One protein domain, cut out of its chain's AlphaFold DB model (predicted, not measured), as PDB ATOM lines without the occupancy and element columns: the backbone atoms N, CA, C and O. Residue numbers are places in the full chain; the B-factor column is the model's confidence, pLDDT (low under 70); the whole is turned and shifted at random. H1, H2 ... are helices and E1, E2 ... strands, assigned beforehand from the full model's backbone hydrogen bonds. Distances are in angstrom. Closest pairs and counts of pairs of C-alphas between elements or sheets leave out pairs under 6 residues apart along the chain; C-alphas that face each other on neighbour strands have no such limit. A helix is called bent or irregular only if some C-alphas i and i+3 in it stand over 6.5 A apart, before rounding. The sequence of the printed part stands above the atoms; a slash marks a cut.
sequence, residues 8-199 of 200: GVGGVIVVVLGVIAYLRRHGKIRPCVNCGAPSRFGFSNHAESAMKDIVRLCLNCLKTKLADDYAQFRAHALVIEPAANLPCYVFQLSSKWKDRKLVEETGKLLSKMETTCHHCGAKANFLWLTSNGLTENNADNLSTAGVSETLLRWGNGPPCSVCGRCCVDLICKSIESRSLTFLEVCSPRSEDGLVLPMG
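This is residues 8 to 199 of the 200 residues of an uncharacterized protein of Acidobacteria bacterium (UniProt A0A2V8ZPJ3). A strongly twisted sheet of eight strands runs through the body, with helices H2 and H5 side by side on one face and H3 on the opposite face, H4 next to H3. The long helix H1 is set off from these layers, and its residues 8 to 15 stick out. The printed part has 192 residues, with five named helices and eight named strands in the order H1 E1 E2 H2 E3 E4 H3 E5 H4 E6 H5 E7 E8. The sheet is mixed, in the order E2 E1 E7 E4 E8 E3 E5 E6, and the class is mixed, helices and strands. The whole is compact, with a radius of gyration of the C-alphas of 16.4 A and spans of 45 by 43 by 29 A.

Across the sheet come E2, residues 55 to 57, from C-alpha 55 at (-3.319, -10.291, 29.283); E1, 41 to 44; E7, 182 to 186; E4, 88 to 93, 15.1 A long; E8, 193 to 198, 14.5 A; E3, 77 to 80; E5, 126 to 129; and E6, 160 to 162, ending with C-alpha 162 at (-27.960, -16.443, 38.942). The helices are H2, residues 59 to 72, 20.0 A; H5, 164 to 177, 19.9 A; H3, 100 to 110, 15.3 A; H4, 140 to 150; and H1, 8 to 26, 26.7 A, from C-alpha 8 at (4.758, -42.520, 26.603). H4 is irregular: C-alphas 144 and 147 are 9.3 A apart.

E4 is antiparallel to E8, with N 92 and O 194 at 2.8 A, and parallel to E7, with N 89 and O 184 at 2.9 A. E8 is parallel to E3, with N 195 and O 78 at 2.8 A. E1 and E2 form a hairpin, with N 43 and O 55 at 2.7 A. The domain has three layers, helices on both faces of the sheet: H2 and H5 on one, H3 on the other. H2 and H5 touch at a shallow tilt of 23 degrees, opposite ways; their closest C-alphas, of Tyr 70 and Gly 164, are 4.7 A apart. H3 lies over E3 and across the strands, at 71 degrees on the local plane. H3 touches H4, closest at the C-alphas of Leu 102 and Gly 146, 4.5 A apart; H4 only grazes the sheet. H1 is not on the sheet and touches no helix. Every O i to N i+4 pair is within hydrogen-bond range in H2, H3 and H5; in H1 14 of 15 are, and in H4 3 of 7, beside 2 of 8 O i to N i+3 pairs.

The two C-alphas farthest apart, of Gly 8 and Gly 121, are 52.3 A apart. The printed part has no cut. The links H1 to E1 and H3 to E5 are long. The mean pLDDT of the printed part is 85.5; residues 8 to 29, 98 and 199 are under 70.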
ATOM      1  N   GLY A   8       5.976 -43.331  26.758       37.06
ATOM      2  CA  GLY A   8       4.758 -42.520  26.603       37.06
ATOM      3  C   GLY A   8       4.251 -41.837  27.881       37.06
ATOM      4  O   GLY A   8       3.740 -40.725  27.819       37.06
ATOM      5  N   VAL A   9       4.418 -42.468  29.049       42.28
ATOM      6  CA  VAL A   9       3.828 -41.975  30.313       42.28
ATOM      7  C   VAL A   9       4.758 -40.982  31.023       42.28
ATOM      8  O   VAL A   9       4.305 -39.990  31.588       42.28
ATOM      9  N   GLY A  10       6.076 -41.191  30.929       33.62
ATOM     10  CA  GLY A  10       7.070 -40.290  31.520       33.62
ATOM     11  C   GLY A  10       7.102 -38.907  30.864       33.62
ATOM     12  O   GLY A  10       7.261 -37.911  31.559       33.62
ATOM     13  N   GLY A  11       6.890 -38.821  29.545       34.88
ATOM     14  CA  GLY A  11       6.905 -37.549  28.816       34.88
ATOM     15  C   GLY A  11       5.772 -36.603  29.223       34.88
ATOM     16  O   GLY A  11       6.020 -35.426  29.465       34.88
ATOM     17  N   VAL A  12       4.550 -37.119  29.379       45.78
ATOM     18  CA  VAL A  12       3.383 -36.307  29.774       45.78
ATOM     19  C   VAL A  12       3.510 -35.848  31.229       45.78
ATOM     20  O   VAL A  12       3.325 -34.668  31.515       45.78
ATOM     21  N   ILE A  13       3.938 -36.735  32.136       47.12
ATOM     22  CA  ILE A  13       4.168 -36.385  33.548       47.12
ATOM     23  C   ILE A  13       5.286 -35.336  33.683       47.12
ATOM     24  O   ILE A  13       5.147 -34.392  34.458       47.12
ATOM     25  N   VAL A  14       6.369 -35.441  32.905       50.84
ATOM     26  CA  VAL A  14       7.471 -34.461  32.918       50.84
ATOM     27  C   VAL A  14       7.050 -33.114  32.324       50.84
ATOM     28  O   VAL A  14       7.491 -32.080  32.822       50.84
ATOM     29  N   VAL A  15       6.171 -33.087  31.317       51.66
ATOM     30  CA  VAL A  15       5.633 -31.834  30.760       51.66
ATOM     31  C   VAL A  15       4.681 -31.161  31.749       51.66
ATOM     32  O   VAL A  15       4.845 -29.974  32.010       51.66
ATOM     33  N   VAL A  16       3.762 -31.899  32.375       53.78
ATOM     34  CA  VAL A  16       2.818 -31.347  33.367       53.78
ATOM     35  C   VAL A  16       3.553 -30.863  34.620       53.78
ATOM     36  O   VAL A  16       3.376 -29.719  35.042       53.78
ATOM     37  N   LEU A  17       4.463 -31.672  35.177       50.03
ATOM     38  CA  LEU A  17       5.317 -31.251  36.293       50.03
ATOM     39  C   LEU A  17       6.252 -30.106  35.891       50.03
ATOM     40  O   LEU A  17       6.520 -29.226  36.707       50.03
ATOM     41  N   GLY A  18       6.710 -30.080  34.639       52.94
ATOM     42  CA  GLY A  18       7.501 -29.002  34.056       52.94
ATOM     43  C   GLY A  18       6.725 -27.692  33.968       52.94
ATOM     44  O   GLY A  18       7.262 -26.659  34.350       52.94
ATOM     45  N   VAL A  19       5.453 -27.724  33.566       56.94
ATOM     46  CA  VAL A  19       4.556 -26.558  33.528       56.94
ATOM     47  C   VAL A  19       4.220 -26.090  34.943       56.94
ATOM     48  O   VAL A  19       4.340 -24.901  35.223       56.94
ATOM     49  N   ILE A  20       3.896 -26.991  35.874       56.44
ATOM     50  CA  ILE A  20       3.615 -26.640  37.280       56.44
ATOM     51  C   ILE A  20       4.863 -26.052  37.956       56.44
ATOM     52  O   ILE A  20       4.787 -25.016  38.622       56.44
ATOM     53  N   ALA A  21       6.033 -26.665  37.766       57.03
ATOM     54  CA  ALA A  21       7.299 -26.163  38.292       57.03
ATOM     55  C   ALA A  21       7.726 -24.857  37.607       57.03
ATOM     56  O   ALA A  21       8.243 -23.968  38.282       57.03
ATOM     57  N   TYR A  22       7.473 -24.699  36.305       56.78
ATOM     58  CA  TYR A  22       7.711 -23.461  35.564       56.78
ATOM     59  C   TYR A  22       6.786 -22.342  36.042       56.78
ATOM     60  O   TYR A  22       7.267 -21.250  36.308       56.78
ATOM     61  N   LEU A  23       5.495 -22.593  36.263       56.84
ATOM     62  CA  LEU A  23       4.565 -21.613  36.832       56.84
ATOM     63  C   LEU A  23       4.965 -21.223  38.265       56.84
ATOM     64  O   LEU A  23       4.934 -20.039  38.603       56.84
ATOM     65  N   ARG A  24       5.439 -22.180  39.076       55.44
ATOM     66  CA  ARG A  24       5.977 -21.916  40.425       55.44
ATOM     67  C   ARG A  24       7.313 -21.154  40.415       55.44
ATOM     68  O   ARG A  24       7.516 -20.313  41.283       55.44
ATOM     69  N   ARG A  25       8.221 -21.407  39.458       46.34
ATOM     70  CA  ARG A  25       9.543 -20.735  39.350       46.34
ATOM     71  C   ARG A  25       9.529 -19.420  38.561       46.34
ATOM     72  O   ARG A  25      10.328 -18.538  38.854       46.34
ATOM     73  N   HIS A  26       8.657 -19.282  37.565       44.62
ATOM     74  CA  HIS A  26       8.552 -18.125  36.664       44.62
ATOM     75  C   HIS A  26       7.313 -17.262  36.905       44.62
ATOM     76  O   HIS A  26       7.097 -16.297  36.164       44.62
ATOM     77  N   GLY A  27       6.567 -17.511  37.983       50.56
ATOM     78  CA  GLY A  27       5.653 -16.553  38.601       50.56
ATOM     79  C   GLY A  27       6.386 -15.325  39.151       50.56
ATOM     80  O   GLY A  27       6.213 -14.954  40.306       50.56
ATOM     81  N   LYS A  28       7.219 -14.662  38.337       51.94
ATOM     82  CA  LYS A  28       7.550 -13.261  38.570       51.94
ATOM     83  C   LYS A  28       6.213 -12.546  38.532       51.94
ATOM     84  O   LYS A  28       5.563 -12.534  37.487       51.94
ATOM     85  N   ILE A  29       5.802 -12.013  39.675       64.00
ATOM     86  CA  ILE A  29       4.659 -11.118  39.792       64.00
ATOM     87  C   ILE A  29       4.907  -9.985  38.795       64.00
ATOM     88  O   ILE A  29       5.707  -9.085  39.037       64.00
ATOM     89  N   ARG A  30       4.301 -10.095  37.615       77.94
ATOM     90  CA  ARG A  30       4.325  -9.035  36.615       77.94
ATOM     91  C   ARG A  30       3.242  -8.027  36.989       77.94
ATOM     92  O   ARG A  30       2.242  -8.420  37.596       77.94
ATOM     93  N   PRO A  31       3.426  -6.744  36.663       91.00
ATOM     94  CA  PRO A  31       2.389  -5.758  36.900       91.00
ATOM     95  C   PRO A  31       1.150  -6.074  36.056       91.00
ATOM     96  O   PRO A  31       1.241  -6.571  34.931       91.00
ATOM     97  N   CYS A  32      -0.014  -5.785  36.620       95.19
ATOM     98  CA  CYS A  32      -1.292  -5.744  35.939       95.19
ATOM     99  C   CYS A  32      -1.206  -4.724  34.806       95.19
ATOM    100  O   CYS A  32      -0.808  -3.581  35.041       95.19
ATOM    101  N   VAL A  33      -1.628  -5.117  33.606       95.25
ATOM    102  CA  VAL A  33      -1.588  -4.249  32.421       95.25
ATOM    103  C   VAL A  33      -2.453  -2.997  32.603       95.25
ATOM    104  O   VAL A  33      -2.126  -1.948  32.061       95.25
ATOM    105  N   ASN A  34      -3.511  -3.076  33.416       95.06
ATOM    106  CA  ASN A  34      -4.457  -1.972  33.581       95.06
ATOM    107  C   ASN A  34      -4.073  -0.986  34.694       95.06
ATOM    108  O   ASN A  34      -4.419   0.185  34.602       95.06
ATOM    109  N   CYS A  35      -3.421  -1.442  35.768       95.81
ATOM    110  CA  CYS A  35      -3.219  -0.610  36.966       95.81
ATOM    111  C   CYS A  35      -1.835  -0.722  37.619       95.81
ATOM    112  O   CYS A  35      -1.603  -0.110  38.657       95.81
ATOM    113  N   GLY A  36      -0.921  -1.531  37.078       92.94
ATOM    114  CA  GLY A  36       0.434  -1.693  37.615       92.94
ATOM    115  C   GLY A  36       0.557  -2.568  38.871       92.94
ATOM    116  O   GLY A  36       1.662  -2.986  39.207       92.94
ATOM    117  N   ALA A  37      -0.548  -2.906  39.545       93.12
ATOM    118  CA  ALA A  37      -0.542  -3.758  40.738       93.12
ATOM    119  C   ALA A  37      -0.050  -5.193  40.445       93.12
ATOM    120  O   ALA A  37      -0.163  -5.648  39.311       93.12
ATOM    121  N   PRO A  38       0.416  -5.961  41.446       91.12
ATOM    122  CA  PRO A  38       0.721  -7.387  41.304       91.12
ATOM    123  C   PRO A  38      -0.347  -8.196  40.547       91.12
ATOM    124  O   PRO A  38      -1.493  -8.305  40.988       91.12
ATOM    125  N   SER A  39       0.022  -8.792  39.410       90.44
ATOM    126  CA  SER A  39      -0.860  -9.665  38.627       90.44
ATOM    127  C   SER A  39      -0.767 -11.117  39.086       90.44
ATOM    128  O   SER A  39       0.327 -11.650  39.272       90.44
ATOM    129  N   ARG A  40      -1.923 -11.785  39.167       90.00
ATOM    130  CA  ARG A  40      -2.042 -13.227  39.469       90.00
ATOM    131  C   ARG A  40      -2.910 -13.992  38.467       90.00
ATOM    132  O   ARG A  40      -2.972 -15.214  38.548       90.00
ATOM    133  N   PHE A  41      -3.540 -13.287  37.528       93.81
ATOM    134  CA  PHE A  41      -4.467 -13.867  36.562       93.81
ATOM    135  C   PHE A  41      -4.040 -13.513  35.144       93.81
ATOM    136  O   PHE A  41      -3.557 -12.406  34.894       93.81
ATOM    137  N   GLY A  42      -4.184 -14.452  34.219       94.56
ATOM    138  CA  GLY A  42      -4.227 -14.140  32.797       94.56
ATOM    139  C   GLY A  42      -5.669 -14.068  32.311       94.56
ATOM    140  O   GLY A  42      -6.509 -14.825  32.781       94.56
ATOM    141  N   PHE A  43      -5.961 -13.160  31.392       95.69
ATOM    142  CA  PHE A  43      -7.258 -13.005  30.752       95.69
ATOM    143  C   PHE A  43      -7.100 -13.111  29.240       95.69
ATOM    144  O   PHE A  43      -6.199 -12.493  28.669       95.69
ATOM    145  N   SER A  44      -7.989 -13.856  28.598       94.12
ATOM    146  CA  SER A  44      -8.032 -14.026  27.149       94.12
ATOM    147  C   SER A  44      -9.463 -13.886  26.627       94.12
ATOM    148  O   SER A  44     -10.443 -13.982  27.368       94.12
ATOM    149  N   ASN A  45      -9.589 -13.630  25.323       90.12
ATOM    150  CA  ASN A  45     -10.894 -13.545  24.661       90.12
ATOM    151  C   ASN A  45     -11.418 -14.906  24.180       90.12
ATOM    152  O   ASN A  45     -12.597 -15.018  23.841       90.12
ATOM    153  N   HIS A  46     -10.551 -15.916  24.127       88.00
ATOM    154  CA  HIS A  46     -10.861 -17.267  23.678       88.00
ATOM    155  C   HIS A  46     -10.209 -18.272  24.625       88.00
ATOM    156  O   HIS A  46      -9.087 -18.044  25.060       88.00
ATOM    157  N   ALA A  47     -10.891 -19.380  24.919       87.56
ATOM    158  CA  ALA A  47     -10.300 -20.483  25.669       87.56
ATOM    159  C   ALA A  47      -9.067 -21.046  24.945       87.56
ATOM    160  O   ALA A  47      -9.060 -21.101  23.711       87.56
ATOM    161  N   GLU A  48      -8.069 -21.484  25.718       84.56
ATOM    162  CA  GLU A  48      -6.841 -22.112  25.221       84.56
ATOM    163  C   GLU A  48      -6.043 -21.185  24.288       84.56
ATOM    164  O   GLU A  48      -5.451 -21.607  23.290       84.56
ATOM    165  N   SER A  49      -6.031 -19.887  24.600       85.56
ATOM    166  CA  SER A  49      -5.290 -18.891  23.828       85.56
ATOM    167  C   SER A  49      -3.779 -19.093  23.942       85.56
ATOM    168  O   SER A  49      -3.247 -19.519  24.970       85.56
ATOM    169  N   ALA A  50      -3.044 -18.707  22.896       86.50
ATOM    170  CA  ALA A  50      -1.591 -18.697  22.958       86.50
ATOM    171  C   ALA A  50      -1.105 -17.725  24.047       86.50
ATOM    172  O   ALA A  50      -1.655 -16.643  24.233       86.50
ATOM    173  N   MET A  51      -0.002 -18.065  24.719       85.00
ATOM    174  CA  MET A  51       0.551 -17.294  25.847       85.00
ATOM    175  C   MET A  51       0.774 -15.797  25.574       85.00
ATOM    176  O   MET A  51       0.760 -14.998  26.510       85.00
ATOM    177  N   LYS A  52       1.008 -15.417  24.313       87.31
ATOM    178  CA  LYS A  52       1.187 -14.021  23.879       87.31
ATOM    179  C   LYS A  52      -0.113 -13.204  23.899       87.31
ATOM    180  O   LYS A  52      -0.045 -11.986  24.012       87.31
ATOM    181  N   ASP A  53      -1.259 -13.874  23.817       90.69
ATOM    182  CA  ASP A  53      -2.592 -13.269  23.742       90.69
ATOM    183  C   ASP A  53      -3.263 -13.191  25.131       90.69
ATOM    184  O   ASP A  53      -4.348 -12.632  25.280       90.69
ATOM    185  N   ILE A  54      -2.600 -13.724  26.168       92.94
ATOM    186  CA  ILE A  54      -3.077 -13.722  27.554       92.94
ATOM    187  C   ILE A  54      -2.601 -12.453  28.280       92.94
ATOM    188  O   ILE A  54      -1.423 -12.294  28.623       92.94
ATOM    189  N   VAL A  55      -3.547 -11.566  28.589       93.94
ATOM    190  CA  VAL A  55      -3.319 -10.291  29.283       93.94
ATOM    191  C   VAL A  55      -3.241 -10.503  30.791       93.94
ATOM    192  O   VAL A  55      -4.087 -11.159  31.388       93.94
ATOM    193  N   ARG A  56      -2.234  -9.922  31.447       93.81
ATOM    194  CA  ARG A  56      -2.004 -10.086  32.890       93.81
ATOM    195  C   ARG A  56      -2.813  -9.081  33.708       93.81
ATOM    196  O   ARG A  56      -2.624  -7.874  33.555       93.81
ATOM    197  N   LEU A  57      -3.676  -9.577  34.593       96.19
ATOM    198  CA  LEU A  57      -4.551  -8.780  35.447       96.19
ATOM    199  C   LEU A  57      -4.381  -9.113  36.940       96.19
ATOM    200  O   LEU A  57      -4.192 -10.262  37.357       96.19
ATOM    201  N   CYS A  58      -4.501  -8.079  37.775       95.44
ATOM    202  CA  CYS A  58      -4.804  -8.255  39.193       95.44
ATOM    203  C   CYS A  58      -6.286  -8.636  39.372       95.44
ATOM    204  O   CYS A  58      -7.086  -8.495  38.445       95.44
ATOM    205  N   LEU A  59      -6.664  -9.085  40.572       95.44
ATOM    206  CA  LEU A  59      -8.034  -9.534  40.836       95.44
ATOM    207  C   LEU A  59      -9.080  -8.439  40.593       95.44
ATOM    208  O   LEU A  59     -10.111  -8.715  39.994       95.44
ATOM    209  N   ASN A  60      -8.804  -7.194  40.994       96.94
ATOM    210  CA  ASN A  60      -9.748  -6.088  40.810       96.94
ATOM    211  C   ASN A  60     -10.010  -5.812  39.324       96.94
ATOM    212  O   ASN A  60     -11.160  -5.702  38.912       96.94
ATOM    213  N   CYS A  61      -8.955  -5.756  38.506       97.62
ATOM    214  CA  CYS A  61      -9.105  -5.536  37.067       97.62
ATOM    215  C   CYS A  61      -9.747  -6.736  36.365       97.62
ATOM    216  O   CYS A  61     -10.526  -6.537  35.433       97.62
ATOM    217  N   LEU A  62      -9.467  -7.961  36.825       97.38
ATOM    218  CA  LEU A  62     -10.183  -9.146  36.363       97.38
ATOM    219  C   LEU A  62     -11.675  -9.029  36.694       97.38
ATOM    220  O   LEU A  62     -12.493  -9.159  35.792       97.38
ATOM    221  N   LYS A  63     -12.034  -8.712  37.945       97.69
ATOM    222  CA  LYS A  63     -13.427  -8.548  38.384       97.69
ATOM    223  C   LYS A  63     -14.179  -7.536  37.523       97.69
ATOM    224  O   LYS A  63     -15.281  -7.842  37.085       97.69
ATOM    225  N   THR A  64     -13.592  -6.370  37.248       97.12
ATOM    226  CA  THR A  64     -14.202  -5.368  36.359       97.12
ATOM    227  C   THR A  64     -14.459  -5.947  34.971       97.12
ATOM    228  O   THR A  64     -15.573  -5.848  34.466       97.12
ATOM    229  N   LYS A  65     -13.466  -6.623  34.380       96.31
ATOM    230  CA  LYS A  65     -13.614  -7.215  33.049       96.31
ATOM    231  C   LYS A  65     -14.697  -8.297  33.012       96.31
ATOM    232  O   LYS A  65     -15.517  -8.301  32.099       96.31
ATOM    233  N   LEU A  66     -14.721  -9.182  34.013       97.25
ATOM    234  CA  LEU A  66     -15.755 -10.209  34.147       97.25
ATOM    235  C   LEU A  66     -17.139  -9.573  34.322       97.25
ATOM    236  O   LEU A  66     -18.095 -10.029  33.707       97.25
ATOM    237  N   ALA A  67     -17.261  -8.516  35.128       96.94
ATOM    238  CA  ALA A  67     -18.532  -7.832  35.349       96.94
ATOM    239  C   ALA A  67     -19.119  -7.276  34.044       96.94
ATOM    240  O   ALA A  67     -20.300  -7.500  33.775       96.94
ATOM    241  N   ASP A  68     -18.297  -6.628  33.214       95.38
ATOM    242  CA  ASP A  68     -18.724  -6.115  31.908       95.38
ATOM    243  C   ASP A  68     -19.177  -7.252  30.984       95.38
ATOM    244  O   ASP A  68     -20.268  -7.223  30.409       95.38
ATOM    245  N   ASP A  69     -18.354  -8.294  30.890       95.81
ATOM    246  CA  ASP A  69     -18.575  -9.429  30.005       95.81
ATOM    247  C   ASP A  69     -19.849 -10.212  30.369       95.81
ATOM    248  O   ASP A  69     -20.677 -10.519  29.508       95.81
ATOM    249  N   TYR A  70     -20.049 -10.495  31.658       96.69
ATOM    250  CA  TYR A  70     -21.224 -11.211  32.157       96.69
ATOM    251  C   TYR A  70     -22.492 -10.348  32.118       96.69
ATOM    252  O   TYR A  70     -23.589 -10.892  32.000       96.69
ATOM    253  N   ALA A  71     -22.378  -9.017  32.200       93.25
ATOM    254  CA  ALA A  71     -23.519  -8.112  32.053       93.25
ATOM    255  C   ALA A  71     -24.018  -8.026  30.601       93.25
ATOM    256  O   ALA A  71     -25.213  -7.807  30.366       93.25
ATOM    257  N   GLN A  72     -23.120  -8.194  29.628       92.94
ATOM    258  CA  GLN A  72     -23.440  -8.158  28.198       92.94
ATOM    259  C   GLN A  72     -23.900  -9.510  27.646       92.94
ATOM    260  O   GLN A  72     -24.564  -9.545  26.611       92.94
ATOM    261  N   PHE A  73     -23.601 -10.614  28.330       94.44
ATOM    262  CA  PHE A  73     -24.032 -11.945  27.917       94.44
ATOM    263  C   PHE A  73     -25.566 -12.075  27.938       94.44
ATOM    264  O   PHE A  73     -26.238 -11.665  28.888       94.44
ATOM    265  N   ARG A  74     -26.135 -12.605  26.847       92.06
ATOM    266  CA  ARG A  74     -27.595 -12.735  26.653       92.06
ATOM    267  C   ARG A  74     -28.081 -14.172  26.523       92.06
ATOM    268  O   ARG A  74     -29.273 -14.400  26.705       92.06
ATOM    269  N   ALA A  75     -27.173 -15.091  26.228       93.31
ATOM    270  CA  ALA A  75     -27.431 -16.518  26.160       93.31
ATOM    271  C   ALA A  75     -27.430 -17.135  27.575       93.31
ATOM    272  O   ALA A  75     -27.432 -16.401  28.577       93.31
ATOM    273  N   HIS A  76     -27.459 -18.463  27.660       94.81
ATOM    274  CA  HIS A  76     -27.423 -19.202  28.916       94.81
ATOM    275  C   HIS A  76     -26.117 -19.976  29.069       94.81
ATOM    276  O   HIS A  76     -25.636 -20.610  28.135       94.81
ATOM    277  N   ALA A  77     -25.532 -19.948  30.263       95.44
ATOM    278  CA  ALA A  77     -24.326 -20.723  30.521       95.44
ATOM    279  C   ALA A  77     -24.371 -21.436  31.866       95.44
ATOM    280  O   ALA A  77     -24.782 -20.869  32.880       95.44
ATOM    281  N   LEU A  78     -23.904 -22.681  31.873       95.31
ATOM    282  CA  LEU A  78     -23.573 -23.378  33.108       95.31
ATOM    283  C   LEU A  78     -22.220 -22.839  33.580       95.31
ATOM    284  O   LEU A  78     -21.302 -22.663  32.783       95.31
ATOM    285  N   VAL A  79     -22.098 -22.527  34.862       96.69
ATOM    286  CA  VAL A  79     -20.874 -21.993  35.461       96.69
ATOM    287  C   VAL A  79     -20.499 -22.890  36.620       96.69
ATOM    288  O   VAL A  79     -21.171 -22.911  37.650       96.69
ATOM    289  N   ILE A  80     -19.425 -23.647  36.434       95.25
ATOM    290  CA  ILE A  80     -18.846 -24.477  37.482       95.25
ATOM    291  C   ILE A  80     -17.949 -23.590  38.332       95.25
ATOM    292  O   ILE A  80     -17.176 -22.782  37.816       95.25
ATOM    293  N   GLU A  81     -18.052 -23.723  39.645       95.94
ATOM    294  CA  GLU A  81     -17.252 -22.966  40.592       95.94
ATOM    295  C   GLU A  81     -15.739 -23.162  40.347       95.94
ATOM    296  O   GLU A  81     -15.294 -24.297  40.134       95.94
ATOM    297  N   PRO A  82     -14.915 -22.099  40.441       94.94
ATOM    298  CA  PRO A  82     -13.460 -22.216  40.390       94.94
ATOM    299  C   PRO A  82     -12.905 -23.281  41.354       94.94
ATOM    300  O   PRO A  82     -13.166 -23.249  42.562       94.94
ATOM    301  N   ALA A  83     -12.096 -24.202  40.828       90.81
ATOM    302  CA  ALA A  83     -11.448 -25.261  41.604       90.81
ATOM    303  C   ALA A  83      -9.929 -25.044  41.702       90.81
ATOM    304  O   ALA A  83      -9.327 -24.338  40.890       90.81
ATOM    305  N   ALA A  84      -9.312 -25.623  42.732       85.69
ATOM    306  CA  ALA A  84      -7.881 -25.485  42.981       85.69
ATOM    307  C   ALA A  84      -7.036 -26.342  42.027       85.69
ATOM    308  O   ALA A  84      -7.496 -27.357  41.515       85.69
ATOM    309  N   ASN A  85      -5.775 -25.938  41.846       82.81
ATOM    310  CA  ASN A  85      -4.751 -26.652  41.070       82.81
ATOM    311  C   ASN A  85      -5.054 -26.851  39.572       82.81
ATOM    312  O   ASN A  85      -4.298 -27.536  38.895       82.81
ATOM    313  N   LEU A  86      -6.091 -26.207  39.032       86.69
ATOM    314  CA  LEU A  86      -6.358 -26.183  37.594       86.69
ATOM    315  C   LEU A  86      -5.837 -24.871  36.982       86.69
ATOM    316  O   LEU A  86      -6.102 -23.798  37.530       86.69
ATOM    317  N   PRO A  87      -5.070 -24.925  35.877       87.88
ATOM    318  CA  PRO A  87      -4.430 -23.743  35.303       87.88
ATOM    319  C   PRO A  87      -5.423 -22.770  34.660       87.88
ATOM    320  O   PRO A  87      -5.131 -21.572  34.600       87.88
ATOM    321  N   CYS A  88      -6.577 -23.253  34.201       90.31
ATOM    322  CA  CYS A  88      -7.505 -22.483  33.382       90.31
ATOM    323  C   CYS A  88      -8.898 -22.422  34.006       90.31
ATOM    324  O   CYS A  88      -9.355 -23.390  34.612       90.31
ATOM    325  N   TYR A  89      -9.584 -21.297  33.806       94.62
ATOM    326  CA  TYR A  89     -11.003 -21.116  34.108       94.62
ATOM    327  C   TYR A  89     -11.690 -20.432  32.928       94.62
ATOM    328  O   TYR A  89     -11.682 -19.205  32.800       94.62
ATOM    329  N   VAL A  90     -12.204 -21.229  31.997       93.31
ATOM    330  CA  VAL A  90     -12.512 -20.750  30.648       93.31
ATOM    331  C   VAL A  90     -13.923 -21.104  30.220       93.31
ATOM    332  O   VAL A  90     -14.502 -22.104  30.641       93.31
ATOM    333  N   PHE A  91     -14.473 -20.257  29.358       93.19
ATOM    334  CA  PHE A  91     -15.731 -20.499  28.683       93.19
ATOM    335  C   PHE A  91     -15.527 -21.334  27.417       93.19
ATOM    336  O   PHE A  91     -14.831 -20.913  26.490       93.19
ATOM    337  N   GLN A  92     -16.186 -22.486  27.363       88.38
ATOM    338  CA  GLN A  92     -16.296 -23.326  26.181       88.38
ATOM    339  C   GLN A  92     -17.678 -23.152  25.553       88.38
ATOM    340  O   GLN A  92     -18.712 -23.381  26.187       88.38
ATOM    341  N   LEU A  93     -17.665 -22.780  24.278       84.44
ATOM    342  CA  LEU A  93     -18.843 -22.675  23.424       84.44
ATOM    343  C   LEU A  93     -19.467 -24.057  23.211       84.44
ATOM    344  O   LEU A  93     -18.738 -25.011  22.928       84.44
ATOM    345  N   SER A  94     -20.795 -24.155  23.271       79.44
ATOM    346  CA  SER A  94     -21.509 -25.416  23.014       79.44
ATOM    347  C   SER A  94     -21.195 -26.020  21.640       79.44
ATOM    348  O   SER A  94     -21.102 -27.240  21.507       79.44
ATOM    349  N   SER A  95     -20.918 -25.181  20.637       76.88
ATOM    350  CA  SER A  95     -20.493 -25.594  19.293       76.88
ATOM    351  C   SER A  95     -19.142 -26.322  19.237       76.88
ATOM    352  O   SER A  95     -18.868 -27.037  18.271       76.88
ATOM    353  N   LYS A  96     -18.284 -26.164  20.253       77.25
ATOM    354  CA  LYS A  96     -16.941 -26.773  20.313       77.25
ATOM    355  C   LYS A  96     -16.895 -28.077  21.102       77.25
ATOM    356  O   LYS A  96     -15.848 -28.727  21.145       77.25
ATOM    357  N   TRP A  97     -17.994 -28.470  21.735       75.00
ATOM    358  CA  TRP A  97     -18.022 -29.657  22.576       75.00
ATOM    359  C   TRP A  97     -18.000 -30.923  21.721       75.00
ATOM    360  O   TRP A  97     -18.903 -31.187  20.931       75.00
ATOM    361  N   LYS A  98     -16.945 -31.720  21.890       69.50
ATOM    362  CA  LYS A  98     -16.801 -33.017  21.214       69.50
ATOM    363  C   LYS A  98     -17.568 -34.123  21.946       69.50
ATOM    364  O   LYS A  98     -18.023 -35.076  21.314       69.50
ATOM    365  N   ASP A  99     -17.759 -33.973  23.257       72.88
ATOM    366  CA  ASP A  99     -18.372 -34.980  24.118       72.88
ATOM    367  C   ASP A  99     -19.886 -34.813  24.233       72.88
ATOM    368  O   ASP A  99     -20.397 -33.926  24.920       72.88
ATOM    369  N   ARG A 100     -20.627 -35.733  23.607       70.69
ATOM    370  CA  ARG A 100     -22.100 -35.711  23.595       70.69
ATOM    371  C   ARG A 100     -22.725 -35.711  24.993       70.69
ATOM    372  O   ARG A 100     -23.783 -35.115  25.162       70.69
ATOM    373  N   LYS A 101     -22.088 -36.345  25.986       83.56
ATOM    374  CA  LYS A 101     -22.654 -36.473  27.338       83.56
ATOM    375  C   LYS A 101     -22.667 -35.142  28.089       83.56
ATOM    376  O   LYS A 101     -23.713 -34.751  28.601       83.56
ATOM    377  N   LEU A 102     -21.542 -34.423  28.112       82.00
ATOM    378  CA  LEU A 102     -21.467 -33.105  28.745       82.00
ATOM    379  C   LEU A 102     -22.417 -32.109  28.065       82.00
ATOM    380  O   LEU A 102     -23.083 -31.337  28.754       82.00
ATOM    381  N   VAL A 103     -22.539 -32.182  26.733       81.19
ATOM    382  CA  VAL A 103     -23.500 -31.374  25.963       81.19
ATOM    383  C   VAL A 103     -24.929 -31.634  26.415       81.19
ATOM    384  O   VAL A 103     -25.656 -30.705  26.765       81.19
ATOM    385  N   GLU A 104     -25.332 -32.902  26.410       86.25
ATOM    386  CA  GLU A 104     -26.695 -33.313  26.720       86.25
ATOM    387  C   GLU A 104     -27.069 -32.973  28.166       86.25
ATOM    388  O   GLU A 104     -28.147 -32.433  28.421       86.25
ATOM    389  N   GLU A 105     -26.177 -33.250  29.117       89.19
ATOM    390  CA  GLU A 105     -26.410 -32.927  30.523       89.19
ATOM    391  C   GLU A 105     -26.478 -31.421  30.752       89.19
ATOM    392  O   GLU A 105     -27.393 -30.955  31.430       89.19
ATOM    393  N   THR A 106     -25.580 -30.646  30.139       88.31
ATOM    394  CA  THR A 106     -25.617 -29.184  30.255       88.31
ATOM    395  C   THR A 106     -26.913 -28.627  29.674       88.31
ATOM    396  O   THR A 106     -27.574 -27.828  30.332       88.31
ATOM    397  N   GLY A 107     -27.357 -29.109  28.509       89.50
ATOM    398  CA  GLY A 107     -28.645 -28.723  27.926       89.50
ATOM    399  C   GLY A 107     -29.840 -29.064  28.827       89.50
ATOM    400  O   GLY A 107     -30.729 -28.234  29.017       89.50
ATOM    401  N   LYS A 108     -29.845 -30.253  29.447       90.94
ATOM    402  CA  LYS A 108     -30.884 -30.669  30.414       90.94
ATOM    403  C   LYS A 108     -30.876 -29.852  31.705       90.94
ATOM    404  O   LYS A 108     -31.922 -29.711  32.335       90.94
ATOM    405  N   LEU A 109     -29.713 -29.379  32.141       92.00
ATOM    406  CA  LEU A 109     -29.593 -28.520  33.315       92.00
ATOM    407  C   LEU A 109     -30.070 -27.102  32.991       92.00
ATOM    408  O   LEU A 109     -30.891 -26.553  33.721       92.00
ATOM    409  N   LEU A 110     -29.624 -26.543  31.865       92.38
ATOM    410  CA  LEU A 110     -30.013 -25.203  31.425       92.38
ATOM    411  C   LEU A 110     -31.508 -25.099  31.106       92.38
ATOM    412  O   LEU A 110     -32.108 -24.066  31.389       92.38
ATOM    413  N   SER A 111     -32.147 -26.165  30.612       92.44
ATOM    414  CA  SER A 111     -33.601 -26.174  30.384       92.44
ATOM    415  C   SER A 111     -34.436 -26.105  31.668       92.44
ATOM    416  O   SER A 111     -35.623 -25.788  31.607       92.44
ATOM    417  N   LYS A 112     -33.825 -26.375  32.828       91.75
ATOM    418  CA  LYS A 112     -34.443 -26.256  34.159       91.75
ATOM    419  C   LYS A 112     -34.076 -24.952  34.868       91.75
ATOM    420  O   LYS A 112     -34.464 -24.771  36.020       91.75
ATOM    421  N   MET A 113     -33.309 -24.073  34.223       94.69
ATOM    422  CA  MET A 113     -32.903 -22.806  34.817       94.69
ATOM    423  C   MET A 113     -34.129 -21.921  35.058       94.69
ATOM    424  O   MET A 113     -34.960 -21.703  34.175       94.69
ATOM    425  N   GLU A 114     -34.222 -21.387  36.267       95.88
ATOM    426  CA  GLU A 114     -35.224 -20.391  36.624       95.88
ATOM    427  C   GLU A 114     -34.875 -19.046  35.979       95.88
ATOM    428  O   GLU A 114     -33.710 -18.692  35.806       95.88
ATOM    429  N   THR A 115     -35.889 -18.246  35.653       95.50
ATOM    430  CA  THR A 115     -35.688 -16.938  35.009       95.50
ATOM    431  C   THR A 115     -35.218 -15.856  35.981       95.50
ATOM    432  O   THR A 115     -34.757 -14.797  35.547       95.50
ATOM    433  N   THR A 116     -35.312 -16.107  37.288       97.75
ATOM    434  CA  THR A 116     -34.977 -15.171  38.364       97.75
ATOM    435  C   THR A 116     -33.739 -15.617  39.124       97.75
ATOM    436  O   THR A 116     -33.549 -16.790  39.426       97.75
ATOM    437  N   CYS A 117     -32.888 -14.659  39.471       98.25
ATOM    438  CA  CYS A 117     -31.676 -14.893  40.229       98.25
ATOM    439  C   CYS A 117     -32.014 -15.233  41.677       98.25
ATOM    440  O   CYS A 117     -32.577 -14.405  42.394       98.25
ATOM    441  N   HIS A 118     -31.541 -16.391  42.129       97.81
ATOM    442  CA  HIS A 118     -31.711 -16.888  43.489       97.81
ATOM    443  C   HIS A 118     -31.229 -15.900  44.570       97.81
ATOM    444  O   HIS A 118     -31.807 -15.824  45.648       97.81
ATOM    445  N   HIS A 119     -30.193 -15.104  44.285       97.06
ATOM    446  CA  HIS A 119     -29.602 -14.182  45.262       97.06
ATOM    447  C   HIS A 119     -30.223 -12.781  45.293       97.06
ATOM    448  O   HIS A 119     -30.122 -12.107  46.314       97.06
ATOM    449  N   CYS A 120     -30.792 -12.291  44.187       97.81
ATOM    450  CA  CYS A 120     -31.211 -10.882  44.099       97.81
ATOM    451  C   CYS A 120     -32.503 -10.620  43.313       97.81
ATOM    452  O   CYS A 120     -32.882  -9.462  43.159       97.81
ATOM    453  N   GLY A 121     -33.150 -11.651  42.767       97.50
ATOM    454  CA  GLY A 121     -34.397 -11.539  42.003       97.50
ATOM    455  C   GLY A 121     -34.273 -10.977  40.578       97.50
ATOM    456  O   GLY A 121     -35.234 -11.051  39.821       97.50
ATOM    457  N   ALA A 122     -33.111 -10.454  40.167       97.38
ATOM    458  CA  ALA A 122     -32.884  -9.992  38.790       97.38
ATOM    459  C   ALA A 122     -32.965 -11.138  37.762       97.38
ATOM    460  O   ALA A 122     -32.870 -12.302  38.135       97.38
ATOM    461  N   LYS A 123     -33.062 -10.832  36.461       96.81
ATOM    462  CA  LYS A 123     -33.056 -11.862  35.405       96.81
ATOM    463  C   LYS A 123     -31.797 -12.740  35.487       96.81
ATOM    464  O   LYS A 123     -30.678 -12.220  35.524       96.81
ATOM    465  N   ALA A 124     -31.989 -14.055  35.520       97.44
ATOM    466  CA  ALA A 124     -30.916 -15.039  35.508       97.44
ATOM    467  C   ALA A 124     -30.543 -15.441  34.076       97.44
ATOM    468  O   ALA A 124     -31.400 -15.619  33.212       97.44
ATOM    469  N   ASN A 125     -29.238 -15.586  33.857       96.69
ATOM    470  CA  ASN A 125     -28.637 -16.020  32.593       96.69
ATOM    471  C   ASN A 125     -27.612 -17.142  32.806       96.69
ATOM    472  O   ASN A 125     -27.053 -17.669  31.848       96.69
ATOM    473  N   PHE A 126     -27.339 -17.487  34.061       97.81
ATOM    474  CA  PHE A 126     -26.319 -18.447  34.423       97.81
ATOM    475  C   PHE A 126     -26.898 -19.454  35.394       97.81
ATOM    476  O   PHE A 126     -27.647 -19.088  36.300       97.81
ATOM    477  N   LEU A 127     -26.501 -20.706  35.232       97.38
ATOM    478  CA  LEU A 127     -26.760 -21.749  36.202       97.38
ATOM    479  C   LEU A 127     -25.447 -22.028  36.930       97.38
ATOM    480  O   LEU A 127     -24.483 -22.465  36.315       97.38
ATOM    481  N   TRP A 128     -25.376 -21.711  38.216       97.31
ATOM    482  CA  TRP A 128     -24.184 -21.900  39.031       97.31
ATOM    483  C   TRP A 128     -24.163 -23.295  39.648       97.31
ATOM    484  O   TRP A 128     -25.173 -23.747  40.188       97.31
ATOM    485  N   LEU A 129     -23.005 -23.949  39.620       95.25
ATOM    486  CA  LEU A 129     -22.791 -25.256  40.225       95.25
ATOM    487  C   LEU A 129     -21.491 -25.277  41.032       95.25
ATOM    488  O   LEU A 129     -20.427 -24.929  40.526       95.25
ATOM    489  N   THR A 130     -21.566 -25.723  42.285       94.00
ATOM    490  CA  THR A 130     -20.388 -25.888  43.145       94.00
ATOM    491  C   THR A 130     -19.487 -27.021  42.656       94.00
ATOM    492  O   THR A 130     -19.953 -27.991  42.056       94.00
ATOM    493  N   SER A 131     -18.188 -26.906  42.925       91.88
ATOM    494  CA  SER A 131     -17.162 -27.819  42.404       91.88
ATOM    495  C   SER A 131     -16.439 -28.607  43.497       91.88
ATOM    496  O   SER A 131     -15.276 -28.978  43.339       91.88
ATOM    497  N   ASN A 132     -17.104 -28.883  44.625       86.56
ATOM    498  CA  ASN A 132     -16.498 -29.681  45.690       86.56
ATOM    499  C   ASN A 132     -16.103 -31.059  45.147       86.56
ATOM    500  O   ASN A 132     -16.902 -31.717  44.483       86.56
ATOM    501  N   GLY A 133     -14.872 -31.483  45.436       80.50
ATOM    502  CA  GLY A 133     -14.318 -32.746  44.944       80.50
ATOM    503  C   GLY A 133     -13.709 -32.680  43.539       80.50
ATOM    504  O   GLY A 133     -13.086 -33.657  43.125       80.50
ATOM    505  N   LEU A 134     -13.817 -31.553  42.826       86.19
ATOM    506  CA  LEU A 134     -13.114 -31.354  41.559       86.19
ATOM    507  C   LEU A 134     -11.629 -31.058  41.816       86.19
ATOM    508  O   LEU A 134     -11.272 -30.170  42.591       86.19
ATOM    509  N   THR A 135     -10.764 -31.822  41.165       81.00
ATOM    510  CA  THR A 135      -9.304 -31.809  41.310       81.00
ATOM    511  C   THR A 135      -8.652 -31.983  39.940       81.00
ATOM    512  O   THR A 135      -9.298 -32.408  38.987       81.00
ATOM    513  N   GLU A 136      -7.347 -31.737  39.847       79.00
ATOM    514  CA  GLU A 136      -6.564 -32.020  38.634       79.00
ATOM    515  C   GLU A 136      -6.696 -33.475  38.144       79.00
ATOM    516  O   GLU A 136      -6.712 -33.717  36.945       79.00
ATOM    517  N   ASN A 137      -6.895 -34.437  39.053       78.81
ATOM    518  CA  ASN A 137      -6.962 -35.863  38.717       78.81
ATOM    519  C   ASN A 137      -8.310 -36.307  38.132       78.81
ATOM    520  O   ASN A 137      -8.416 -37.421  37.623       78.81
ATOM    521  N   ASN A 138      -9.363 -35.498  38.271       79.12
ATOM    522  CA  ASN A 138     -10.707 -35.854  37.811       79.12
ATOM    523  C   ASN A 138     -11.374 -34.764  36.962       79.12
ATOM    524  O   ASN A 138     -12.513 -34.959  36.542       79.12
ATOM    525  N   ALA A 139     -10.681 -33.662  36.667       79.88
ATOM    526  CA  ALA A 139     -11.190 -32.612  35.794       79.88
ATOM    527  C   ALA A 139     -11.506 -33.137  34.385       79.88
ATOM    528  O   ALA A 139     -12.571 -32.840  33.854       79.88
ATOM    529  N   ASP A 140     -10.663 -34.011  33.831       78.81
ATOM    530  CA  ASP A 140     -10.883 -34.613  32.506       78.81
ATOM    531  C   ASP A 140     -12.108 -35.542  32.469       78.81
ATOM    532  O   ASP A 140     -12.737 -35.740  31.422       78.81
ATOM    533  N   ASN A 141     -12.513 -36.072  33.628       81.81
ATOM    534  CA  ASN A 141     -13.727 -36.875  33.731       81.81
ATOM    535  C   ASN A 141     -14.984 -36.022  33.541       81.81
ATOM    536  O   ASN A 141     -16.029 -36.573  33.211       81.81
ATOM    537  N   LEU A 142     -14.926 -34.699  33.732       81.38
ATOM    538  CA  LEU A 142     -16.086 -33.824  33.539       81.38
ATOM    539  C   LEU A 142     -16.577 -33.874  32.089       81.38
ATOM    540  O   LEU A 142     -17.780 -33.985  31.847       81.38
ATOM    541  N   SER A 143     -15.644 -33.863  31.137       76.50
ATOM    542  CA  SER A 143     -15.943 -33.943  29.706       76.50
ATOM    543  C   SER A 143     -16.547 -35.297  29.327       76.50
ATOM    544  O   SER A 143     -17.561 -35.353  28.633       76.50
ATOM    545  N   THR A 144     -15.986 -36.395  29.840       79.38
ATOM    546  CA  THR A 144     -16.370 -37.760  29.436       79.38
ATOM    547  C   THR A 144     -17.546 -38.333  30.234       79.38
ATOM    548  O   THR A 144     -18.458 -38.938  29.666       79.38
ATOM    549  N   ALA A 145     -17.563 -38.141  31.552       81.88
ATOM    550  CA  ALA A 145     -18.575 -38.675  32.460       81.88
ATOM    551  C   ALA A 145     -19.726 -37.696  32.739       81.88
ATOM    552  O   ALA A 145     -20.759 -38.141  33.241       81.88
ATOM    553  N   GLY A 146     -19.601 -36.422  32.363       83.69
ATOM    554  CA  GLY A 146     -20.642 -35.414  32.550       83.69
ATOM    555  C   GLY A 146     -20.719 -34.875  33.979       83.69
ATOM    556  O   GLY A 146     -20.083 -35.375  34.910       83.69
ATOM    557  N   VAL A 147     -21.524 -33.833  34.155       85.19
ATOM    558  CA  VAL A 147     -21.682 -33.074  35.405       85.19
ATOM    559  C   VAL A 147     -22.318 -33.921  36.512       85.19
ATOM    560  O   VAL A 147     -21.983 -33.778  37.690       85.19
ATOM    561  N   SER A 148     -23.229 -34.819  36.145       83.12
ATOM    562  CA  SER A 148     -24.007 -35.613  37.099       83.12
ATOM    563  C   SER A 148     -23.126 -36.593  37.874       83.12
ATOM    564  O   SER A 148     -23.200 -36.662  39.101       83.12
ATOM    565  N   GLU A 149     -22.244 -37.302  37.168       81.81
ATOM    566  CA  GLU A 149     -21.343 -38.298  37.763       81.81
ATOM    567  C   GLU A 149     -20.110 -37.671  38.427       81.81
ATOM    568  O   GLU A 149     -19.523 -38.276  39.326       81.81
ATOM    569  N   THR A 150     -19.711 -36.468  38.007       78.25
ATOM    570  CA  THR A 150     -18.475 -35.831  38.488       78.25
ATOM    571  C   THR A 150     -18.689 -34.805  39.585       78.25
ATOM    572  O   THR A 150     -17.871 -34.733  40.495       78.25
ATOM    573  N   LEU A 151     -19.779 -34.038  39.546       83.12
ATOM    574  CA  LEU A 151     -20.039 -32.975  40.516       83.12
ATOM    575  C   LEU A 151     -21.226 -33.321  41.413       83.12
ATOM    576  O   LEU A 151     -21.079 -33.358  42.635       83.12
ATOM    577  N   LEU A 152     -22.391 -33.629  40.842       78.44
ATOM    578  CA  LEU A 152     -23.617 -33.815  41.635       78.44
ATOM    579  C   LEU A 152     -23.558 -35.058  42.533       78.44
ATOM    580  O   LEU A 152     -23.989 -35.016  43.684       78.44
ATOM    581  N   ARG A 153     -22.949 -36.147  42.052       77.62
ATOM    582  CA  ARG A 153     -22.776 -37.386  42.825       77.62
ATOM    583  C   ARG A 153     -21.954 -37.210  44.109       77.62
ATOM    584  O   ARG A 153     -22.132 -37.977  45.050       77.62
ATOM    585  N   TRP A 154     -21.092 -36.197  44.174       71.75
ATOM    586  CA  TRP A 154     -20.198 -35.939  45.309       71.75
ATOM    587  C   TRP A 154     -20.818 -35.043  46.391       71.75
ATOM    588  O   TRP A 154     -20.107 -34.493  47.229       71.75
ATOM    589  N   GLY A 155     -22.146 -34.892  46.391       76.00
ATOM    590  CA  GLY A 155     -22.864 -34.129  47.415       76.00
ATOM    591  C   GLY A 155     -22.835 -32.615  47.197       76.00
ATOM    592  O   GLY A 155     -23.166 -31.862  48.111       76.00
ATOM    593  N   ASN A 156     -22.453 -32.157  45.999       85.25
ATOM    594  CA  ASN A 156     -22.696 -30.775  45.597       85.25
ATOM    595  C   ASN A 156     -24.209 -30.513  45.567       85.25
ATOM    596  O   ASN A 156     -24.992 -31.369  45.151       85.25
ATOM    597  N   GLY A 157     -24.612 -29.331  46.036       84.19
ATOM    598  CA  GLY A 157     -26.015 -28.927  46.029       84.19
ATOM    599  C   GLY A 157     -26.580 -28.829  44.607       84.19
ATOM    600  O   GLY A 157     -25.820 -28.808  43.633       84.19
ATOM    601  N   PRO A 158     -27.915 -28.750  44.465       86.56
ATOM    602  CA  PRO A 158     -28.523 -28.520  43.164       86.56
ATOM    603  C   PRO A 158     -28.007 -27.200  42.558       86.56
ATOM    604  O   PRO A 158     -27.777 -26.241  43.303       86.56
ATOM    605  N   PRO A 159     -27.839 -27.124  41.224       92.69
ATOM    606  CA  PRO A 159     -27.440 -25.884  40.575       92.69
ATOM    607  C   PRO A 159     -28.448 -24.755  40.835       92.69
ATOM    608  O   PRO A 159     -29.652 -25.008  40.903       92.69
ATOM    609  N   CYS A 160     -27.979 -23.511  40.940       95.62
ATOM    610  CA  CYS A 160     -28.832 -22.354  41.218       95.62
ATOM    611  C   CYS A 160     -28.763 -21.288  40.117       95.62
ATOM    612  O   CYS A 160     -27.701 -20.977  39.582       95.62
ATOM    613  N   SER A 161     -29.912 -20.708  39.772       98.19
ATOM    614  CA  SER A 161     -30.011 -19.694  38.717       98.19
ATOM    615  C   SER A 161     -29.519 -18.342  39.232       98.19
ATOM    616  O   SER A 161     -29.990 -17.844  40.258       98.19
ATOM    617  N   VAL A 162     -28.576 -17.711  38.534       98.31
ATOM    618  CA  VAL A 162     -27.960 -16.443  38.942       98.31
ATOM    619  C   VAL A 162     -27.848 -15.444  37.787       98.31
ATOM    620  O   VAL A 162     -27.742 -15.796  36.611       98.31
ATOM    621  N   CYS A 163     -27.902 -14.153  38.122       97.88
ATOM    622  CA  CYS A 163     -27.623 -13.075  37.175       97.88
ATOM    623  C   CYS A 163     -26.107 -12.882  37.011       97.88
ATOM    624  O   CYS A 163     -25.325 -13.330  37.852       97.88
ATOM    625  N   GLY A 164     -25.684 -12.162  35.966       97.19
ATOM    626  CA  GLY A 164     -24.260 -11.939  35.681       97.19
ATOM    627  C   GLY A 164     -23.482 -11.321  36.844       97.19
ATOM    628  O   GLY A 164     -22.404 -11.801  37.178       97.19
ATOM    629  N   ARG A 165     -24.061 -10.330  37.536       97.44
ATOM    630  CA  ARG A 165     -23.424  -9.693  38.703       97.44
ATOM    631  C   ARG A 165     -23.170 -10.694  39.833       97.44
ATOM    632  O   ARG A 165     -22.043 -10.809  40.299       97.44
ATOM    633  N   CYS A 166     -24.203 -11.434  40.244       98.19
ATOM    634  CA  CYS A 166     -24.076 -12.429  41.310       98.19
ATOM    635  C   CYS A 166     -23.140 -13.576  40.909       98.19
ATOM    636  O   CYS A 166     -22.402 -14.065  41.756       98.19
ATOM    637  N   CYS A 167     -23.125 -13.967  39.633       98.19
ATOM    638  CA  CYS A 167     -22.195 -14.969  39.119       98.19
ATOM    639  C   CYS A 167     -20.733 -14.520  39.276       98.19
ATOM    640  O   CYS A 167     -19.914 -15.251  39.826       98.19
ATOM    641  N   VAL A 168     -20.410 -13.285  38.879       98.19
ATOM    642  CA  VAL A 168     -19.056 -12.726  39.038       98.19
ATOM    643  C   VAL A 168     -18.666 -12.604  40.510       98.19
ATOM    644  O   VAL A 168     -17.536 -12.934  40.865       98.19
ATOM    645  N   ASP A 169     -19.587 -12.190  41.383       98.06
ATOM    646  CA  ASP A 169     -19.317 -12.144  42.823       98.06
ATOM    647  C   ASP A 169     -19.037 -13.540  43.404       98.06
ATOM    648  O   ASP A 169     -18.117 -13.680  44.210       98.06
ATOM    649  N   LEU A 170     -19.759 -14.578  42.962       98.00
ATOM    650  CA  LEU A 170     -19.485 -15.970  43.339       98.00
ATOM    651  C   LEU A 170     -18.098 -16.417  42.854       98.00
ATOM    652  O   LEU A 170     -17.310 -16.905  43.660       98.00
ATOM    653  N   ILE A 171     -17.755 -16.172  41.584       97.94
ATOM    654  CA  ILE A 171     -16.433 -16.487  41.015       97.94
ATOM    655  C   ILE A 171     -15.320 -15.819  41.830       97.94
ATOM    656  O   ILE A 171     -14.385 -16.489  42.274       97.94
ATOM    657  N   CYS A 172     -15.414 -14.505  42.055       97.50
ATOM    658  CA  CYS A 172     -14.403 -13.753  42.795       97.50
ATOM    659  C   CYS A 172     -14.294 -14.227  44.247       97.50
ATOM    660  O   CYS A 172     -13.182 -14.419  44.734       97.50
ATOM    661  N   LYS A 173     -15.420 -14.497  44.915       97.38
ATOM    662  CA  LYS A 173     -15.427 -15.032  46.280       97.38
ATOM    663  C   LYS A 173     -14.746 -16.401  46.354       97.38
ATOM    664  O   LYS A 173     -13.969 -16.638  47.282       97.38
ATOM    665  N   SER A 174     -14.990 -17.294  45.396       96.25
ATOM    666  CA  SER A 174     -14.323 -18.603  45.341       96.25
ATOM    667  C   SER A 174     -12.821 -18.455  45.079       96.25
ATOM    668  O   SER A 174     -12.024 -19.143  45.714       96.25
ATOM    669  N   ILE A 175     -12.413 -17.507  44.226       95.31
ATOM    670  CA  ILE A 175     -10.998 -17.179  43.992       95.31
ATOM    671  C   ILE A 175     -10.317 -16.681  45.270       95.31
ATOM    672  O   ILE A 175      -9.250 -17.181  45.624       95.31
ATOM    673  N   GLU A 176     -10.913 -15.715  45.967       94.88
ATOM    674  CA  GLU A 176     -10.330 -15.107  47.169       94.88
ATOM    675  C   GLU A 176     -10.270 -16.098  48.328       94.88
ATOM    676  O   GLU A 176      -9.200 -16.323  48.895       94.88
ATOM    677  N   SER A 177     -11.398 -16.738  48.645       94.31
ATOM    678  CA  SER A 177     -11.507 -17.658  49.786       94.31
ATOM    679  C   SER A 177     -10.582 -18.868  49.671       94.31
ATOM    680  O   SER A 177     -10.109 -19.373  50.686       94.31
ATOM    681  N   ARG A 178     -10.283 -19.310  48.444       90.69
ATOM    682  CA  ARG A 178      -9.392 -20.447  48.169       90.69
ATOM    683  C   ARG A 178      -8.003 -20.013  47.682       90.69
ATOM    684  O   ARG A 178      -7.194 -20.864  47.326       90.69
ATOM    685  N   SER A 179      -7.706 -18.709  47.672       90.62
ATOM    686  CA  SER A 179      -6.429 -18.135  47.212       90.62
ATOM    687  C   SER A 179      -5.988 -18.596  45.811       90.62
ATOM    688  O   SER A 179      -4.791 -18.767  45.552       90.62
ATOM    689  N   LEU A 180      -6.950 -18.778  44.904       91.25
ATOM    690  CA  LEU A 180      -6.730 -19.347  43.573       91.25
ATOM    691  C   LEU A 180      -5.957 -18.403  42.650       91.25
ATOM    692  O   LEU A 180      -5.980 -17.177  42.788       91.25
ATOM    693  N   THR A 181      -5.304 -18.996  41.657       91.06
ATOM    694  CA  THR A 181      -4.645 -18.293  40.554       91.06
ATOM    695  C   THR A 181      -4.904 -19.037  39.263       91.06
ATOM    696  O   THR A 181      -4.858 -20.264  39.265       91.06
ATOM    697  N   PHE A 182      -5.078 -18.301  38.172       91.62
ATOM    698  CA  PHE A 182      -5.304 -18.889  36.857       91.62
ATOM    699  C   PHE A 182      -4.303 -18.340  35.852       91.62
ATOM    700  O   PHE A 182      -4.067 -17.129  35.775       91.62
ATOM    701  N   LEU A 183      -3.715 -19.243  35.070       91.50
ATOM    702  CA  LEU A 183      -2.936 -18.874  33.900       91.50
ATOM    703  C   LEU A 183      -3.829 -18.187  32.872       91.50
ATOM    704  O   LEU A 183      -3.396 -17.202  32.284       91.50
ATOM    705  N   GLU A 184      -5.055 -18.675  32.715       93.62
ATOM    706  CA  GLU A 184      -6.025 -18.176  31.752       93.62
ATOM    707  C   GLU A 184      -7.431 -18.137  32.357       93.62
ATOM    708  O   GLU A 184      -7.914 -19.116  32.927       93.62
ATOM    709  N   VAL A 185      -8.096 -16.996  32.194       95.88
ATOM    710  CA  VAL A 185      -9.518 -16.801  32.452       95.88
ATOM    711  C   VAL A 185     -10.167 -16.304  31.168       95.88
ATOM    712  O   VAL A 185      -9.763 -15.269  30.635       95.88
ATOM    713  N   CYS A 186     -11.193 -17.009  30.695       94.62
ATOM    714  CA  CYS A 186     -11.964 -16.623  29.512       94.62
ATOM    715  C   CYS A 186     -13.446 -16.521  29.877       94.62
ATOM    716  O   CYS A 186     -14.034 -17.463  30.403       94.62
ATOM    717  N   SER A 187     -14.053 -15.375  29.579       93.50
ATOM    718  CA  SER A 187     -15.458 -15.101  29.899       93.50
ATOM    719  C   SER A 187     -16.440 -15.626  28.843       93.50
ATOM    720  O   SER A 187     -16.038 -15.831  27.698       93.50
ATOM    721  N   PRO A 188     -17.735 -15.770  29.190       92.44
ATOM    722  CA  PRO A 188     -18.816 -16.093  28.259       92.44
ATOM    723  C   PRO A 188     -18.889 -15.171  27.041       92.44
ATOM    724  O   PRO A 188     -18.695 -13.955  27.156       92.44
ATOM    725  N   ARG A 189     -19.193 -15.746  25.871       86.44
ATOM    726  CA  ARG A 189     -19.320 -15.042  24.584       86.44
ATOM    727  C   ARG A 189     -20.380 -15.697  23.690       86.44
ATOM    728  O   ARG A 189     -20.501 -16.912  23.687       86.44
ATOM    729  N   SER A 190     -21.070 -14.868  22.901       81.38
ATOM    730  CA  SER A 190     -21.863 -15.186  21.690       81.38
ATOM    731  C   SER A 190     -23.044 -16.172  21.758       81.38
ATOM    732  O   SER A 190     -24.045 -15.898  21.103       81.38
ATOM    733  N   GLU A 191     -22.976 -17.276  22.496       87.25
ATOM    734  CA  GLU A 191     -23.987 -18.349  22.489       87.25
ATOM    735  C   GLU A 191     -24.006 -19.130  23.811       87.25
ATOM    736  O   GLU A 191     -23.257 -18.808  24.737       87.25
ATOM    737  N   ASP A 192     -24.876 -20.141  23.906       89.62
ATOM    738  CA  ASP A 192     -24.946 -21.020  25.071       89.62
ATOM    739  C   ASP A 192     -23.627 -21.782  25.267       89.62
ATOM    740  O   ASP A 192     -22.963 -22.191  24.305       89.62
ATOM    741  N   GLY A 193     -23.246 -22.010  26.522       90.56
ATOM    742  CA  GLY A 193     -22.001 -22.712  26.815       90.56
ATOM    743  C   GLY A 193     -21.769 -23.030  28.287       90.56
ATOM    744  O   GLY A 193     -22.693 -23.093  29.098       90.56
ATOM    745  N   LEU A 194     -20.502 -23.263  28.616       91.25
ATOM    746  CA  LEU A 194     -20.057 -23.755  29.915       91.25
ATOM    747  C   LEU A 194     -18.802 -22.999  30.315       91.25
ATOM    748  O   LEU A 194     -17.840 -22.951  29.556       91.25
ATOM    749  N   VAL A 195     -18.798 -22.432  31.512       94.12
ATOM    750  CA  VAL A 195     -17.584 -21.942  32.162       94.12
ATOM    751  C   VAL A 195     -17.115 -23.029  33.113       94.12
ATOM    752  O   VAL A 195     -17.849 -23.407  34.029       94.12
ATOM    753  N   LEU A 196     -15.910 -23.540  32.893       91.50
ATOM    754  CA  LEU A 196     -15.367 -24.651  33.661       91.50
ATOM    755  C   LEU A 196     -13.881 -24.445  33.976       91.50
ATOM    756  O   LEU A 196     -13.155 -23.827  33.189       91.50
ATOM    757  N   PRO A 197     -13.406 -24.957  35.121       87.81
ATOM    758  CA  PRO A 197     -11.981 -25.081  35.352       87.81
ATOM    759  C   PRO A 197     -11.432 -26.273  34.549       87.81
ATOM    760  O   PRO A 197     -12.060 -27.330  34.501       87.81
ATOM    761  N   MET A 198     -10.278 -26.104  33.902       79.69
ATOM    762  CA  MET A 198      -9.694 -27.115  33.005       79.69
ATOM    763  C   MET A 198      -8.181 -27.250  33.188       79.69
ATOM    764  O   MET A 198      -7.510 -26.291  33.586       79.69
ATOM    765  N   GLY A 199      -7.669 -28.438  32.854       68.19
ATOM    766  CA  GLY A 199      -6.256 -28.680  32.551       68.19
ATOM    767  C   GLY A 199      -5.887 -28.280  31.114       68.19
ATOM    768  O   GLY A 199      -6.752 -27.849  30.351       68.19
TER     769      GLY A 199